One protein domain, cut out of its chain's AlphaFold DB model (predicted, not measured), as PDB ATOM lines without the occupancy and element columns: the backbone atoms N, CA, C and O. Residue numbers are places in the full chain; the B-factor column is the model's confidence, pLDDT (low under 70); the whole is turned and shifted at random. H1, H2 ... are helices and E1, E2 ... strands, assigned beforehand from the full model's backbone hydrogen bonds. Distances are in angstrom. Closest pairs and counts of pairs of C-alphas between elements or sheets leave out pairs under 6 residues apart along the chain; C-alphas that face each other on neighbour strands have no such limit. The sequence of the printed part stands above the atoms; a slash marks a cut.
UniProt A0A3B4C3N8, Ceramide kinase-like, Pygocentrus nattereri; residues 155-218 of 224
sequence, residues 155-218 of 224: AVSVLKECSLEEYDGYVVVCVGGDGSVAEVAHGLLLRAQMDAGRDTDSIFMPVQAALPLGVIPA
ATOM      1  N   ALA A 155      17.631  -1.748  39.062       93.94
ATOM      2  CA  ALA A 155      17.136  -1.466  40.410       93.94
ATOM      3  C   ALA A 155      17.216   0.035  40.719       93.94
ATOM      4  O   ALA A 155      16.286   0.609  41.278       93.94
ATOM      5  N   VAL A 156      18.307   0.686  40.294       93.62
ATOM      6  CA  VAL A 156      18.467   2.142  40.433       93.62
ATOM      7  C   VAL A 156      17.403   2.892  39.635       93.62
ATOM      8  O   VAL A 156      16.825   3.835  40.164       93.62
ATOM      9  N   SER A 157      17.140   2.499  38.383       92.88
ATOM     10  CA  SER A 157      16.081   3.118  37.571       92.88
ATOM     11  C   SER A 157      14.715   3.008  38.247       92.88
ATOM     12  O   SER A 157      14.053   4.025  38.420       92.88
ATOM     13  N   VAL A 158      14.345   1.809  38.711       92.06
ATOM     14  CA  VAL A 158      13.071   1.584  39.413       92.06
ATOM     15  C   VAL A 158      12.970   2.478  40.650       92.06
ATOM     16  O   VAL A 158      12.009   3.224  40.772       92.06
ATOM     17  N   LEU A 159      13.987   2.495  41.518       92.12
ATOM     18  CA  LEU A 159      13.974   3.281  42.763       92.12
ATOM     19  C   LEU A 159      13.948   4.804  42.548       92.12
ATOM     20  O   LEU A 159      13.497   5.551  43.420       92.12
ATOM     21  N   LYS A 160      14.437   5.285  41.402       89.56
ATOM     22  CA  LYS A 160      14.344   6.702  41.030       89.56
ATOM     23  C   LYS A 160      12.945   7.100  40.584       89.56
ATOM     24  O   LYS A 160      12.542   8.229  40.834       89.56
ATOM     25  N   GLU A 161      12.253   6.204  39.892       87.56
ATOM     26  CA  GLU A 161      11.004   6.506  39.189       87.56
ATOM     27  C   GLU A 161       9.763   6.120  40.004       87.56
ATOM     28  O   GLU A 161       8.742   6.793  39.904       87.56
ATOM     29  N   CYS A 162       9.837   5.076  40.837       84.50
ATOM     30  CA  CYS A 162       8.687   4.595  41.599       84.50
ATOM     31  C   CYS A 162       8.333   5.521  42.769       84.50
ATOM     32  O   CYS A 162       9.214   6.099  43.410       84.50
ATOM     33  N   SER A 163       7.055   5.614  43.128       85.31
ATOM     34  CA  SER A 163       6.673   6.202  44.412       85.31
ATOM     35  C   SER A 163       6.835   5.160  45.516       85.31
ATOM     36  O   SER A 163       6.225   4.097  45.464       85.31
ATOM     37  N   LEU A 164       7.657   5.446  46.528       80.88
ATOM     38  CA  LEU A 164       7.769   4.564  47.697       80.88
ATOM     39  C   LEU A 164       6.521   4.635  48.596       80.88
ATOM     40  O   LEU A 164       6.314   3.732  49.396       80.88
ATOM     41  N   GLU A 165       5.690   5.670  48.435       79.06
ATOM     42  CA  GLU A 165       4.431   5.861  49.170       79.06
ATOM     43  C   GLU A 165       3.322   4.901  48.712       79.06
ATOM     44  O   GLU A 165       2.373   4.668  49.451       79.06
ATOM     45  N   GLU A 166       3.439   4.336  47.503       74.69
ATOM     46  CA  GLU A 166       2.504   3.328  46.972       74.69
ATOM     47  C   GLU A 166       2.651   1.968  47.660       74.69
ATOM     48  O   GLU A 166       1.771   1.115  47.557       74.69
ATOM     49  N   TYR A 167       3.764   1.755  48.358       75.88
ATOM     50  CA  TYR A 167       3.989   0.558  49.142       75.88
ATOM     51  C   TYR A 167       3.593   0.848  50.586       75.88
ATOM     52  O   TYR A 167       4.025   1.845  51.161       75.88
ATOM     53  N   ASP A 168       2.910  -0.093  51.239       68.81
ATOM     54  CA  ASP A 168       2.643  -0.068  52.690       68.81
ATOM     55  C   ASP A 168       3.937  -0.140  53.551       68.81
ATOM     56  O   ASP A 168       3.918  -0.414  54.755       68.81
ATOM     57  N   GLY A 169       5.102  -0.002  52.913       65.25
ATOM     58  CA  GLY A 169       6.369  -0.597  53.282       65.25
ATOM     59  C   GLY A 169       7.149   0.193  54.318       65.25
ATOM     60  O   GLY A 169       7.719   1.241  54.044       65.25
ATOM     61  N   TYR A 170       7.317  -0.423  55.484       75.06
ATOM     62  CA  TYR A 170       8.301  -0.042  56.501       75.06
ATOM     63  C   TYR A 170       9.751  -0.390  56.112       75.06
ATOM     64  O   TYR A 170      10.663  -0.096  56.881       75.06
ATOM     65  N   VAL A 171       9.978  -1.094  54.994       85.31
ATOM     66  CA  VAL A 171      11.280  -1.656  54.591       85.31
ATOM     67  C   VAL A 171      11.304  -1.971  53.091       85.31
ATOM     68  O   VAL A 171      10.303  -2.415  52.535       85.31
ATOM     69  N   VAL A 172      12.462  -1.811  52.450       90.69
ATOM     70  CA  VAL A 172      12.746  -2.339  51.106       90.69
ATOM     71  C   VAL A 172      13.509  -3.648  51.256       90.69
ATOM     72  O   VAL A 172      14.532  -3.684  51.934       90.69
ATOM     73  N   VAL A 173      13.038  -4.734  50.641       90.94
ATOM     74  CA  VAL A 173      13.696  -6.049  50.724       90.94
ATOM     75  C   VAL A 173      14.375  -6.378  49.398       90.94
ATOM     76  O   VAL A 173      13.717  -6.526  48.374       90.94
ATOM     77  N   CYS A 174      15.700  -6.525  49.412       93.44
ATOM     78  CA  CYS A 174      16.471  -6.993  48.266       93.44
ATOM     79  C   CYS A 174      16.672  -8.511  48.343       93.44
ATOM     80  O   CYS A 174      17.230  -9.021  49.316       93.44
ATOM     81  N   VAL A 175      16.259  -9.225  47.296       92.81
ATOM     82  CA  VAL A 175      16.501 -10.663  47.133       92.81
ATOM     83  C   VAL A 175      17.555 -10.853  46.050       92.81
ATOM     84  O   VAL A 175      17.289 -10.622  44.872       92.81
ATOM     85  N   GLY A 176      18.774 -11.233  46.425       90.25
ATOM     86  CA  GLY A 176      19.879 -11.247  45.469       90.25
ATOM     87  C   GLY A 176      21.237 -11.575  46.076       90.25
ATOM     88  O   GLY A 176      21.339 -12.004  47.224       90.25
ATOM     89  N   GLY A 177      22.283 -11.411  45.270       90.69
ATOM     90  CA  GLY A 177      23.671 -11.412  45.738       90.69
ATOM     91  C   GLY A 177      24.186  -9.992  45.979       90.69
ATOM     92  O   GLY A 177      23.471  -9.016  45.747       90.69
ATOM     93  N   ASP A 178      25.454  -9.872  46.366       89.94
ATOM     94  CA  ASP A 178      26.067  -8.597  46.769       89.94
ATOM     95  C   ASP A 178      25.956  -7.500  45.706       89.94
ATOM     96  O   ASP A 178      25.704  -6.344  46.031       89.94
ATOM     97  N   GLY A 179      26.080  -7.856  44.423       91.62
ATOM     98  CA  GLY A 179      25.924  -6.903  43.322       91.62
ATOM     99  C   GLY A 179      24.529  -6.271  43.271       91.62
ATOM    100  O   GLY A 179      24.415  -5.060  43.104       91.62
ATOM    101  N   SER A 180      23.478  -7.072  43.469       92.50
ATOM    102  CA  SER A 180      22.091  -6.589  43.521       92.50
ATOM    103  C   SER A 180      21.839  -5.752  44.774       92.50
ATOM    104  O   SER A 180      21.220  -4.696  44.689       92.50
ATOM    105  N   VAL A 181      22.366  -6.186  45.924       93.88
ATOM    106  CA  VAL A 181      22.242  -5.455  47.197       93.88
ATOM    107  C   VAL A 181      22.924  -4.090  47.111       93.88
ATOM    108  O   VAL A 181      22.330  -3.086  47.500       93.88
ATOM    109  N   ALA A 182      24.136  -4.030  46.556       93.81
ATOM    110  CA  ALA A 182      24.862  -2.782  46.346       93.81
ATOM    111  C   ALA A 182      24.099  -1.830  45.415       93.81
ATOM    112  O   ALA A 182      24.053  -0.624  45.657       93.81
ATOM    113  N   GLU A 183      23.467  -2.368  44.370       95.19
ATOM    114  CA  GLU A 183      22.667  -1.586  43.432       95.19
ATOM    115  C   GLU A 183      21.415  -0.987  44.098       95.19
ATOM    116  O   GLU A 183      21.147   0.204  43.932       95.19
ATOM    117  N   VAL A 184      20.694  -1.770  44.909       94.94
ATOM    118  CA  VAL A 184      19.529  -1.296  45.677       94.94
ATOM    119  C   VAL A 184      19.939  -0.262  46.726       94.94
ATOM    120  O   VAL A 184      19.319   0.796  46.814       94.94
ATOM    121  N   ALA A 185      21.006  -0.519  47.488       94.06
ATOM    122  CA  ALA A 185      21.511   0.422  48.489       94.06
ATOM    123  C   ALA A 185      21.889   1.771  47.860       94.06
ATOM    124  O   ALA A 185      21.520   2.827  48.375       94.06
ATOM    125  N   HIS A 186      22.573   1.740  46.713       92.62
ATOM    126  CA  HIS A 186      22.883   2.945  45.955       92.62
ATOM    127  C   HIS A 186      21.610   3.655  45.475       92.62
ATOM    128  O   HIS A 186      21.491   4.863  45.665       92.62
ATOM    129  N   GLY A 187      20.642   2.927  44.910       93.50
ATOM    130  CA  GLY A 187      19.371   3.501  44.466       93.50
ATOM    131  C   GLY A 187      18.605   4.206  45.590       93.50
ATOM    132  O   GLY A 187      18.133   5.321  45.387       93.50
ATOM    133  N   LEU A 188      18.557   3.614  46.789       93.00
ATOM    134  CA  LEU A 188      17.895   4.205  47.961       93.00
ATOM    135  C   LEU A 188      18.583   5.485  48.447       93.00
ATOM    136  O   LEU A 188      17.911   6.475  48.729       93.00
ATOM    137  N   LEU A 189      19.917   5.489  48.526       91.69
ATOM    138  CA  LEU A 189      20.677   6.679  48.924       91.69
ATOM    139  C   LEU A 189      20.560   7.807  47.899       91.69
ATOM    140  O   LEU A 189      20.454   8.976  48.274       91.69
ATOM    141  N   LEU A 190      20.578   7.453  46.613       91.38
ATOM    142  CA  LEU A 190      20.433   8.398  45.518       91.38
ATOM    143  C   LEU A 190      19.035   9.019  45.516       91.38
ATOM    144  O   LEU A 190      18.913  10.237  45.418       91.38
ATOM    145  N   ARG A 191      17.998   8.201  45.717       90.88
ATOM    146  CA  ARG A 191      16.626   8.676  45.890       90.88
ATOM    147  C   ARG A 191      16.512   9.639  47.073       90.88
ATOM    148  O   ARG A 191      15.994  10.735  46.905       90.88
ATOM    149  N   ALA A 192      17.097   9.297  48.220       91.12
ATOM    150  CA  ALA A 192      17.094  10.164  49.399       91.12
ATOM    151  C   ALA A 192      17.758  11.531  49.155       91.12
ATOM    152  O   ALA A 192      17.283  12.544  49.666       91.12
ATOM    153  N   GLN A 193      18.838  11.582  48.361       90.81
ATOM    154  CA  GLN A 193      19.439  12.862  47.960       90.81
ATOM    155  C   GLN A 193      18.491  13.667  47.066       90.81
ATOM    156  O   GLN A 193      18.318  14.865  47.295       90.81
ATOM    157  N   MET A 194      17.883  13.013  46.070       89.62
ATOM    158  CA  MET A 194      16.957  13.641  45.124       89.62
ATOM    159  C   MET A 194      15.743  14.234  45.845       89.62
ATOM    160  O   MET A 194      15.426  15.404  45.638       89.62
ATOM    161  N   ASP A 195      15.127  13.468  46.746       89.88
ATOM    162  CA  ASP A 195      13.963  13.901  47.526       89.88
ATOM    163  C   ASP A 195      14.299  15.091  48.446       89.88
ATOM    164  O   ASP A 195      13.468  15.965  48.683       89.88
ATOM    165  N   ALA A 196      15.544  15.172  48.925       89.44
ATOM    166  CA  ALA A 196      16.039  16.281  49.739       89.44
ATOM    167  C   ALA A 196      16.585  17.472  48.924       89.44
ATOM    168  O   ALA A 196      17.119  18.418  49.512       89.44
ATOM    169  N   GLY A 197      16.508  17.424  47.588       89.25
ATOM    170  CA  GLY A 197      17.031  18.463  46.697       89.25
ATOM    171  C   GLY A 197      18.549  18.655  46.792       89.25
ATOM    172  O   GLY A 197      19.047  19.761  46.576       89.25
ATOM    173  N   ARG A 198      19.293  17.610  47.177       84.94
ATOM    174  CA  ARG A 198      20.759  17.636  47.283       84.94
ATOM    175  C   ARG A 198      21.407  17.347  45.933       84.94
ATOM    176  O   ARG A 198      20.866  16.610  45.115       84.94
ATOM    177  N   ASP A 199      22.599  17.909  45.742       79.56
ATOM    178  CA  ASP A 199      23.462  17.536  44.626       79.56
ATOM    179  C   ASP A 199      23.842  16.055  44.748       79.56
ATOM    180  O   ASP A 199      24.435  15.633  45.742       79.56
ATOM    181  N   THR A 200      23.477  15.266  43.741       76.44
ATOM    182  CA  THR A 200      23.737  13.825  43.705       76.44
ATOM    183  C   THR A 200      25.199  13.493  43.419       76.44
ATOM    184  O   THR A 200      25.611  12.358  43.655       76.44
ATOM    185  N   ASP A 201      25.984  14.471  42.955       74.81
ATOM    186  CA  ASP A 201      27.400  14.301  42.622       74.81
ATOM    187  C   ASP A 201      28.327  14.673  43.798       74.81
ATOM    188  O   ASP A 201      29.512  14.323  43.804       74.81
ATOM    189  N   SER A 202      27.794  15.327  44.841       66.06
ATOM    190  CA  SER A 202      28.538  15.779  46.023       66.06
ATOM    191  C   SER A 202      28.141  15.002  47.282       66.06
ATOM    192  O   SER A 202      27.138  15.264  47.940       66.06
ATOM    193  N   ILE A 203      28.980  14.034  47.654       60.75
ATOM    194  CA  ILE A 203      28.678  13.006  48.670       60.75
ATOM    195  C   ILE A 203      29.136  13.382  50.090       60.75
ATOM    196  O   ILE A 203      29.156  12.539  50.984       60.75
ATOM    197  N   PHE A 204      29.554  14.627  50.331       67.00
ATOM    198  CA  PHE A 204      30.197  14.990  51.604       67.00
ATOM    199  C   PHE A 204      29.249  14.939  52.817       67.00
ATOM    200  O   PHE A 204      29.719  14.824  53.947       67.00
ATOM    201  N   MET A 205      27.928  15.003  52.596       74.88
ATOM    202  CA  MET A 205      26.897  14.863  53.634       74.88
ATOM    203  C   MET A 205      25.664  14.132  53.075       74.88
ATOM    204  O   MET A 205      24.705  14.792  52.668       74.88
ATOM    205  N   PRO A 206      25.673  12.788  53.021       80.62
ATOM    206  CA  PRO A 206      24.564  12.035  52.460       80.62
ATOM    207  C   PRO A 206      23.331  12.111  53.364       80.62
ATOM    208  O   PRO A 206      23.401  11.909  54.576       80.62
ATOM    209  N   VAL A 207      22.180  12.364  52.753       89.25
ATOM    210  CA  VAL A 207      20.862  12.188  53.371       89.25
ATOM    211  C   VAL A 207      20.568  10.701  53.578       89.25
ATOM    212  O   VAL A 207      20.831   9.875  52.703       89.25
ATOM    213  N   GLN A 208      20.028  10.366  54.750       89.25
ATOM    214  CA  GLN A 208      19.623   9.008  55.093       89.25
ATOM    215  C   GLN A 208      18.415   8.570  54.252       89.25
ATOM    216  O   GLN A 208      17.472   9.338  54.072       89.25
ATOM    217  N   ALA A 209      18.415   7.318  53.789       90.50
ATOM    218  CA  ALA A 209      17.249   6.729  53.141       90.50
ATOM    219  C   ALA A 209      16.043   6.673  54.091       90.50
ATOM    220  O   ALA A 209      16.183   6.313  55.263       90.50
ATOM    221  N   ALA A 210      14.861   7.005  53.569       87.06
ATOM    222  CA  ALA A 210      13.620   7.013  54.339       87.06
ATOM    223  C   ALA A 210      13.221   5.609  54.824       87.06
ATOM    224  O   ALA A 210      12.696   5.465  55.927       87.06
ATOM    225  N   LEU A 211      13.514   4.579  54.022       89.50
ATOM    226  CA  LEU A 211      13.195   3.188  54.325       89.50
ATOM    227  C   LEU A 211      14.467   2.362  54.583       89.50
ATOM    228  O   LEU A 211      15.446   2.498  53.839       89.50
ATOM    229  N   PRO A 212      14.476   1.487  55.605       91.50
ATOM    230  CA  PRO A 212      15.557   0.535  55.827       91.50
ATOM    231  C   PRO A 212      15.627  -0.509  54.702       91.50
ATOM    232  O   PRO A 212      14.634  -0.796  54.035       91.50
ATOM    233  N   LEU A 213      16.805  -1.119  54.540       92.44
ATOM    234  CA  LEU A 213      17.063  -2.193  53.578       92.44
ATOM    235  C   LEU A 213      17.166  -3.550  54.294       92.44
ATOM    236  O   LEU A 213      18.048  -3.755  55.126       92.44
ATOM    237  N   GLY A 214      16.283  -4.483  53.946       92.19
ATOM    238  CA  GLY A 214      16.384  -5.903  54.280       92.19
ATOM    239  C   GLY A 214      17.035  -6.695  53.145       92.19
ATOM    240  O   GLY A 214      16.877  -6.351  51.975       92.19
ATOM    241  N   VAL A 215      17.753  -7.772  53.470       91.88
ATOM    242  CA  VAL A 215      18.440  -8.614  52.476       91.88
ATOM    243  C   VAL A 215      18.041 -10.076  52.648       91.88
ATOM    244  O   VAL A 215      18.154 -10.630  53.742       91.88
ATOM    245  N   ILE A 216      17.620 -10.709  51.552       89.25
ATOM    246  CA  ILE A 216      17.454 -12.159  51.431       89.25
ATOM    247  C   ILE A 216      18.540 -12.664  50.469       89.25
ATOM    248  O   ILE A 216      18.479 -12.379  49.269       89.25
ATOM    249  N   PRO A 217      19.549 -13.398  50.961       86.25
ATOM    250  CA  PRO A 217      20.629 -13.882  50.113       86.25
ATOM    251  C   PRO A 217      20.106 -14.937  49.129       86.25
ATOM    252  O   PRO A 217      19.506 -15.932  49.534       86.25
ATOM    253  N   ALA A 218      20.356 -14.725  47.834       81.25
ATOM    254  CA  ALA A 218      19.927 -15.622  46.752       81.25
ATOM    255  C   ALA A 218      21.064 -16.033  45.793       81.25
ATOM    256  O   ALA A 218      20.815 -16.671  44.770       81.25
TER     257      ALA A 218
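This is residues 155 to 218 of the 224 residues of the protein "Ceramide kinase-like" of Pygocentrus nattereri (UniProt A0A3B4C3N8). A small two-stranded parallel sheet, E1 beside E2, packs on the first part of one long helix, H2, with short H1 side by side with H2. H2 runs on beyond the strands, and a long loop folds back to E2. The 64 printed residues, ordered H1, E1, H2, E2, are of mixed class and compact, with a radius of gyration of the C-alphas of 11.7 A and spans of 33 by 25 by 18 A.

E1 is residues 172 to 176 and E2 213 to 217, each 12.7 A long. H2, residues 178 to 195, spans 25.6 A from C-alpha 178 at (26.067, -8.597, 46.769). H1, residues 155 to 161, spans 10.1 A from C-alpha 155 at (17.136, -1.466, 40.410).

E1 and E2 are parallel at 23 degrees, with N 174 and O 214 2.8 A apart, within hydrogen-bond range. E1, H2 and E2 form a strand-helix-strand unit, two parallel neighbour strands joined through a helix, with a right-handed crossover. The closest C-alphas of E1 and H2, Cys 174 and Val 181, are 6.1 A apart. H1 and H2 touch, closest at the C-alphas of Val 156 and Gly 187, 4.4 A, at a shallow tilt of 19 degrees, the same way. H1 and E2 are apart. In H1 and H2 every O i to N i+4 pair is within hydrogen-bond range.

The farthest C-alphas, Gly 197 and Ala 218, are 34.2 A apart. The printed part has no cut. The link from H2 to E2 is long, 17 residues. Residues 168 to 169 and 202 to 204 have pLDDT under 70.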